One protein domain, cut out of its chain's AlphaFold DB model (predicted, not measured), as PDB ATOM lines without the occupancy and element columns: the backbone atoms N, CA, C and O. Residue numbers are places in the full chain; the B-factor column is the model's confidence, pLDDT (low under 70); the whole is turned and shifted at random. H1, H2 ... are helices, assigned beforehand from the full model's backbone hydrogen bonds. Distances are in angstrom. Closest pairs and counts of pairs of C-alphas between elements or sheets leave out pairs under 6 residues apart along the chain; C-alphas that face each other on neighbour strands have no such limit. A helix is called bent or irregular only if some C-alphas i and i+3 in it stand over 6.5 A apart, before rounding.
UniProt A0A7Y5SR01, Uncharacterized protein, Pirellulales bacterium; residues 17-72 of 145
ATOM      1  N   ASN A  17     191.867 244.949 231.737       52.62
ATOM      2  CA  ASN A  17     190.958 246.073 231.957       52.62
ATOM      3  C   ASN A  17     189.615 245.564 232.508       52.62
ATOM      4  O   ASN A  17     188.801 245.026 231.759       52.62
ATOM      5  N   ARG A  18     189.401 245.682 233.825       64.50
ATOM      6  CA  ARG A  18     188.143 245.261 234.445       64.50
ATOM      7  C   ARG A  18     187.022 246.089 233.841       64.50
ATOM      8  O   ARG A  18     187.153 247.304 233.696       64.50
ATOM      9  N   SER A  19     185.905 245.436 233.535       61.41
ATOM     10  CA  SER A  19     184.709 246.149 233.104       61.41
ATOM     11  C   SER A  19     184.290 247.112 234.211       61.41
ATOM     12  O   SER A  19     184.122 246.709 235.362       61.41
ATOM     13  N   ILE A  20     184.106 248.387 233.868       68.69
ATOM     14  CA  ILE A  20     183.649 249.417 234.811       68.69
ATOM     15  C   ILE A  20     182.348 248.963 235.492       68.69
ATOM     16  O   ILE A  20     182.208 249.094 236.704       68.69
ATOM     17  N   LYS A  21     181.451 248.291 234.754       62.31
ATOM     18  CA  LYS A  21     180.223 247.689 235.304       62.31
ATOM     19  C   LYS A  21     180.492 246.617 236.364       62.31
ATOM     20  O   LYS A  21     179.737 246.510 237.316       62.31
ATOM     21  N   GLU A  22     181.553 245.827 236.216       65.06
ATOM     22  CA  GLU A  22     181.930 244.779 237.174       65.06
ATOM     23  C   GLU A  22     182.524 245.378 238.456       65.06
ATOM     24  O   GLU A  22     182.272 244.884 239.553       65.06
ATOM     25  N   VAL A  23     183.308 246.454 238.334       68.00
ATOM     26  CA  VAL A  23     183.856 247.173 239.496       68.00
ATOM     27  C   VAL A  23     182.735 247.867 240.263       68.00
ATOM     28  O   VAL A  23     182.640 247.695 241.473       68.00
ATOM     29  N   LEU A  24     181.848 248.562 239.552       69.19
ATOM     30  CA  LEU A  24     180.698 249.256 240.132       69.19
ATOM     31  C   LEU A  24     179.629 248.288 240.669       69.19
ATOM     32  O   LEU A  24     178.967 248.575 241.658       69.19
ATOM     33  N   GLY A  25     179.471 247.111 240.056       62.81
ATOM     34  CA  GLY A  25     178.563 246.070 240.542       62.81
ATOM     35  C   GLY A  25     179.039 245.420 241.843       62.81
ATOM     36  O   GLY A  25     178.221 245.011 242.663       62.81
ATOM     37  N   ARG A  26     180.358 245.361 242.075       63.91
ATOM     38  CA  ARG A  26     180.940 244.858 243.330       63.91
ATOM     39  C   ARG A  26     180.856 245.850 244.483       63.91
ATOM     40  O   ARG A  26     180.845 245.413 245.628       63.91
ATOM     41  N   THR A  27     180.813 247.155 244.210       64.69
ATOM     42  CA  THR A  27     180.720 248.174 245.267       64.69
ATOM     43  C   THR A  27     179.322 248.279 245.874       64.69
ATOM     44  O   THR A  27     179.156 248.966 246.873       64.69
ATOM     45  N   GLY A  28     178.335 247.543 245.343       61.91
ATOM     46  CA  GLY A  28     177.074 247.189 246.004       61.91
ATOM     47  C   GLY A  28     176.071 248.326 246.203       61.91
ATOM     48  O   GLY A  28     174.873 248.082 246.123       61.91
ATOM     49  N   ARG A  29     176.518 249.561 246.434       60.41
ATOM     50  CA  ARG A  29     175.696 250.766 246.558       60.41
ATOM     51  C   ARG A  29     176.575 251.961 246.207       60.41
ATOM     52  O   ARG A  29     177.293 252.468 247.060       60.41
ATOM     53  N   LEU A  30     176.543 252.393 244.952       67.62
ATOM     54  CA  LEU A  30     177.008 253.745 244.649       67.62
ATOM     55  C   LEU A  30     176.023 254.702 245.312       67.62
ATOM     56  O   LEU A  30     174.810 254.532 245.153       67.62
ATOM     57  N   SER A  31     176.532 255.671 246.070       72.19
ATOM     58  CA  SER A  31     175.704 256.799 246.479       72.19
ATOM     59  C   SER A  31     175.116 257.460 245.227       72.19
ATOM     60  O   SER A  31     175.692 257.370 244.138       72.19
ATOM     61  N   ALA A  32     173.970 258.131 245.355       70.25
ATOM     62  CA  ALA A  32     173.408 258.907 244.249       70.25
ATOM     63  C   ALA A  32     174.433 259.924 243.707       70.25
ATOM     64  O   ALA A  32     174.535 260.119 242.497       70.25
ATOM     65  N   GLU A  33     175.249 260.480 244.605       73.94
ATOM     66  CA  GLU A  33     176.356 261.386 244.298       73.94
ATOM     67  C   GLU A  33     177.459 260.689 243.486       73.94
ATOM     68  O   GLU A  33     177.848 261.175 242.426       73.94
ATOM     69  N   ASP A  34     177.900 259.500 243.913       78.38
ATOM     70  CA  ASP A  34     178.908 258.711 243.189       78.38
ATOM     71  C   ASP A  34     178.408 258.299 241.799       78.38
ATOM     72  O   ASP A  34     179.161 258.303 240.826       78.38
ATOM     73  N   GLY A  35     177.121 257.964 241.686       73.19
ATOM     74  CA  GLY A  35     176.479 257.642 240.414       73.19
ATOM     75  C   GLY A  35     176.485 258.822 239.442       73.19
ATOM     76  O   GLY A  35     176.785 258.642 238.260       73.19
ATOM     77  N   GLN A  36     176.215 260.034 239.932       77.06
ATOM     78  CA  GLN A  36     176.293 261.263 239.135       77.06
ATOM     79  C   GLN A  36     177.734 261.585 238.719       77.06
ATOM     80  O   GLN A  36     177.982 261.940 237.565       77.06
ATOM     81  N   LEU A  37     178.703 261.400 239.617       81.88
ATOM     82  CA  LEU A  37     180.124 261.614 239.337       81.88
ATOM     83  C   LEU A  37     180.645 260.642 238.268       81.88
ATOM     84  O   LEU A  37     181.310 261.037 237.313       81.88
ATOM     85  N   VAL A  38     180.273 259.367 238.372       83.62
ATOM     86  CA  VAL A  38     180.596 258.363 237.351       83.62
ATOM     87  C   VAL A  38     179.878 258.665 236.034       83.62
ATOM     88  O   VAL A  38     180.480 258.515 234.972       83.62
ATOM     89  N   GLY A  39     178.623 259.117 236.084       80.31
ATOM     90  CA  GLY A  39     177.850 259.513 234.905       80.31
ATOM     91  C   GLY A  39     178.508 260.654 234.131       80.31
ATOM     92  O   GLY A  39     178.788 260.509 232.943       80.31
ATOM     93  N   THR A  40     178.834 261.747 234.820       84.88
ATOM     94  CA  THR A  40     179.516 262.914 234.236       84.88
ATOM     95  C   THR A  40     180.902 262.562 233.691       84.88
ATOM     96  O   THR A  40     181.276 262.999 232.600       84.88
ATOM     97  N   LEU A  41     181.654 261.699 234.383       87.19
ATOM     98  CA  LEU A  41     182.929 261.184 233.885       87.19
ATOM     99  C   LEU A  41     182.746 260.409 232.574       87.19
ATOM    100  O   LEU A  41     183.484 260.636 231.611       87.19
ATOM    101  N   LEU A  42     181.764 259.508 232.516       85.19
ATOM    102  CA  LEU A  42     181.516 258.687 231.333       85.19
ATOM    103  C   LEU A  42     181.024 259.526 230.146       85.19
ATOM    104  O   LEU A  42     181.419 259.271 229.009       85.19
ATOM    105  N   GLU A  43     180.220 260.554 230.410       84.56
ATOM    106  CA  GLU A  43     179.768 261.526 229.415       84.56
ATOM    107  C   GLU A  43     180.941 262.340 228.852       84.56
ATOM    108  O   GLU A  43     181.104 262.432 227.632       84.56
ATOM    109  N   SER A  44     181.838 262.826 229.718       84.69
ATOM    110  CA  SER A  44     183.066 263.507 229.288       84.69
ATOM    111  C   SER A  44     183.928 262.602 228.395       84.69
ATOM    112  O   SER A  44     184.403 263.024 227.339       84.69
ATOM    113  N   TYR A  45     184.049 261.316 228.743       85.38
ATOM    114  CA  TYR A  45     184.771 260.323 227.950       85.38
ATOM    115  C   TYR A  45     184.087 260.033 226.602       85.38
ATOM    116  O   TYR A  45     184.755 259.888 225.572       85.38
ATOM    117  N   GLY A  46     182.753 260.006 226.569       83.50
ATOM    118  CA  GLY A  46     181.967 259.934 225.337       83.50
ATOM    119  C   GLY A  46     182.270 261.104 224.398       83.50
ATOM    120  O   GLY A  46     182.566 260.893 223.221       83.50
ATOM    121  N   HIS A  47     182.318 262.326 224.930       80.19
ATOM    122  CA  HIS A  47     182.725 263.508 224.171       80.19
ATOM    123  C   HIS A  47     184.165 263.405 223.650       80.19
ATOM    124  O   HIS A  47     184.416 263.694 222.478       80.19
ATOM    125  N   LEU A  48     185.106 262.931 224.470       77.44
ATOM    126  CA  LEU A  48     186.500 262.726 224.059       77.44
ATOM    127  C   LEU A  48     186.626 261.741 222.897       77.44
ATOM    128  O   LEU A  48     187.319 262.012 221.916       77.44
ATOM    129  N   THR A  49     185.941 260.605 222.988       73.56
ATOM    130  CA  THR A  49     185.983 259.576 221.944       73.56
ATOM    131  C   THR A  49     185.253 260.011 220.675       73.56
ATOM    132  O   THR A  49     185.711 259.690 219.578       73.56
ATOM    133  N   ALA A  50     184.179 260.800 220.783       75.62
ATOM    134  CA  ALA A  50     183.513 261.414 219.636       75.62
ATOM    135  C   ALA A  50     184.430 262.412 218.909       75.62
ATOM    136  O   ALA A  50     184.535 262.373 217.683       75.62
ATOM    137  N   LEU A  51     185.167 263.244 219.652       71.44
ATOM    138  CA  LEU A  51     186.176 264.152 219.093       71.44
ATOM    139  C   LEU A  51     187.335 263.400 218.421       71.44
ATOM    140  O   LEU A  51     187.858 263.869 217.406       71.44
ATOM    141  N   LEU A  52     187.707 262.232 218.956       67.25
ATOM    142  CA  LEU A  52     188.717 261.334 218.386       67.25
ATOM    143  C   LEU A  52     188.251 260.623 217.111       67.25
ATOM    144  O   LEU A  52     189.062 260.316 216.247       67.25
ATOM    145  N   LYS A  53     186.950 260.336 216.997       65.81
ATOM    146  CA  LYS A  53     186.355 259.727 215.799       65.81
ATOM    147  C   LYS A  53     186.121 260.748 214.688       65.81
ATOM    148  O   LYS A  53     186.301 260.428 213.520       65.81
ATOM    149  N   ALA A  54     185.711 261.966 215.040       67.31
ATOM    150  CA  ALA A  54     185.344 262.999 214.071       67.31
ATOM    151  C   ALA A  54     186.547 263.604 213.333       67.31
ATOM    152  O   ALA A  54     186.404 264.186 212.259       67.31
ATOM    153  N   LYS A  55     187.742 263.516 213.915       59.03
ATOM    154  CA  LYS A  55     188.973 264.043 213.336       59.03
ATOM    155  C   LYS A  55     190.013 262.948 213.514       59.03
ATOM    156  O   LYS A  55     190.135 262.466 214.626       59.03
ATOM    157  N   ASN A  56     190.776 262.590 212.479       56.31
ATOM    158  CA  ASN A  56     191.985 261.752 212.591       56.31
ATOM    159  C   ASN A  56     193.058 262.482 213.432       56.31
ATOM    160  O   ASN A  56     194.128 262.852 212.951       56.31
ATOM    161  N   THR A  57     192.728 262.821 214.672       58.53
ATOM    162  CA  THR A  57     193.548 263.550 215.616       58.53
ATOM    163  C   THR A  57     194.455 262.530 216.261       58.53
ATOM    164  O   THR A  57     194.017 261.578 216.901       58.53
ATOM    165  N   SER A  58     195.758 262.715 216.067       71.12
ATOM    166  CA  SER A  58     196.728 261.943 216.825       71.12
ATOM    167  C   SER A  58     196.478 262.161 218.318       71.12
ATOM    168  O   SER A  58     196.124 263.262 218.751       71.12
ATOM    169  N   LEU A  59     196.690 261.113 219.110       69.00
ATOM    170  CA  LEU A  59     196.541 261.136 220.567       69.00
ATOM    171  C   LEU A  59     197.321 262.311 221.199       69.00
ATOM    172  O   LEU A  59     196.825 262.977 222.106       69.00
ATOM    173  N   ALA A  60     198.473 262.661 220.619       63.00
ATOM    174  CA  ALA A  60     199.278 263.825 220.992       63.00
ATOM    175  C   ALA A  60     198.563 265.178 220.794       63.00
ATOM    176  O   ALA A  60     198.752 266.104 221.580       63.00
ATOM    177  N   ARG A  61     197.735 265.331 219.752       68.38
ATOM    178  CA  ARG A  61     196.950 266.555 219.530       68.38
ATOM    179  C   ARG A  61     195.780 266.657 220.505       68.38
ATOM    180  O   ARG A  61     195.465 267.761 220.934       68.38
ATOM    181  N   LEU A  62     195.170 265.527 220.869       69.81
ATOM    182  CA  LEU A  62     194.131 265.497 221.899       69.81
ATOM    183  C   LEU A  62     194.699 265.910 223.261       69.81
ATOM    184  O   LEU A  62     194.146 266.801 223.894       69.81
ATOM    185  N   GLN A  63     195.828 265.327 223.676       66.06
ATOM    186  CA  GLN A  63     196.499 265.703 224.926       66.06
ATOM    187  C   GLN A  63     196.784 267.208 224.981       66.06
ATOM    188  O   GLN A  63     196.536 267.836 226.003       66.06
ATOM    189  N   LYS A  64     197.195 267.807 223.856       73.12
ATOM    190  CA  LYS A  64     197.423 269.254 223.767       73.12
ATOM    191  C   LYS A  64     196.159 270.110 223.859       73.12
ATOM    192  O   LYS A  64     196.239 271.243 224.314       73.12
ATOM    193  N   LEU A  65     195.008 269.605 223.411       72.12
ATOM    194  CA  LEU A  65     193.727 270.308 223.538       72.12
ATOM    195  C   LEU A  65     193.168 270.236 224.961       72.12
ATOM    196  O   LEU A  65     192.527 271.181 225.400       72.12
ATOM    197  N   LEU A  66     193.401 269.123 225.658       71.56
ATOM    198  CA  LEU A  66     192.877 268.904 227.007       71.56
ATOM    199  C   LEU A  66     193.763 269.512 228.089       71.56
ATOM    200  O   LEU A  66     193.249 270.070 229.051       71.56
ATOM    201  N   PHE A  67     195.081 269.408 227.929       75.56
ATOM    202  CA  PHE A  67     196.056 269.805 228.947       75.56
ATOM    203  C   PHE A  67     196.921 271.000 228.520       75.56
ATOM    204  O   PHE A  67     197.788 271.427 229.274       75.56
ATOM    205  N   GLY A  68     196.703 271.553 227.321       70.62
ATOM    206  CA  GLY A  68     197.563 272.591 226.752       70.62
ATOM    207  C   GLY A  68     198.856 272.032 226.141       70.62
ATOM    208  O   GLY A  68     199.098 270.825 226.105       70.62
ATOM    209  N   ALA A  69     199.702 272.903 225.583       57.62
ATOM    210  CA  ALA A  69     200.956 272.482 224.961       57.62
ATOM    211  C   ALA A  69     201.907 271.857 226.003       57.62
ATOM    212  O   ALA A  69     202.473 272.590 226.795       57.62
ATOM    213  N   SER A  70     202.050 270.519 225.969       52.91
ATOM    214  CA  SER A  70     202.994 269.678 226.736       52.91
ATOM    215  C   SER A  70     203.486 270.311 228.039       52.91
ATOM    216  O   SER A  70     204.561 270.904 228.070       52.91
ATOM    217  N   THR A  71     202.725 270.147 229.117       63.75
ATOM    218  CA  THR A  71     203.254 270.393 230.459       63.75
ATOM    219  C   THR A  71     204.423 269.434 230.731       63.75
ATOM    220  O   THR A  71     204.527 268.367 230.119       63.75
ATOM    221  N   GLU A  72     205.374 269.899 231.532       54.59
ATOM    222  CA  GLU A  72     206.755 269.424 231.651       54.59
ATOM    223  C   GLU A  72     206.928 267.912 231.877       54.59
ATOM    224  O   GLU A  72     206.044 267.206 232.365       54.59
TER     225      GLU A  72
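This is residues 17 to 72 of the 145 residues of an uncharacterized protein of Pirellulales bacterium (UniProt A0A7Y5SR01). One long straight helix, H2, makes the length of an open, loosely built frame, with a short helix folded back near each of its two ends: H1 beside its first part with a gap between them, and H3 near its last turns at a steep tilt. The middle of H2, residues 39 to 47, is bare, and no helix touches another. The printed part has 56 residues with three named helices, in the order H1, H2, H3, and no named strand; its class is all helix. It is only just loose, close to extended, with a radius of gyration of the C-alphas of 15.0 A, and its elongated outline spans 40 by 24 by 19 A.

The printed part begins at Asn 17, with its C-alpha at (190.958, 246.073, 231.957). H1 is residues 20 to 26, 10.0 A from first to last C-alpha, and begins with C-alpha 20 at (183.649, 249.417, 234.811). H2 is residues 32 to 54, the longest helix with 23 residues; it runs 32.7 A from C-alpha 32 at (173.408, 258.907, 244.249) to C-alpha 54 at (185.344, 262.999, 214.071). H3 is residues 59 to 67, 12.1 A long, and ends with C-alpha 67 at (196.056, 269.805, 228.947). No helix is bent or irregular.

H1 and H2 are apart, though a tight link of 5 residues joins them. H2 and H3 are close but not clearly touching, with 1 pair of C-alphas within 8 A. That closest pair is the C-alphas of Leu 52 and Leu 62, 7.7 A apart. H2 and H3 run opposite ways at a steep tilt of 47 degrees, and their centres are 16.8 A apart. A tight link of 4 residues joins them. H1 and H3 are apart. In H1, H2 and H3 every O i to N i+4 pair is within hydrogen-bond range.

The two C-alphas farthest apart are those of Gly 28 and Ala 69, at 40.7 A. The first and last printed C-alphas, those of Asn 17 and Glu 72, are 28.2 A apart. Residues 39 to 47, which belong to H2, stand free, and so do residues 53 to 59. The printed part has no cut, and neither link between helices is long. The mean pLDDT of the printed part is 70.2. Of its residues 29 are under 70: residues 17 to 30, 52 to 57, 59 to 63 and 69 to 72. The mean pLDDT is 66 in H1, 78 in H2 and 70 in H3.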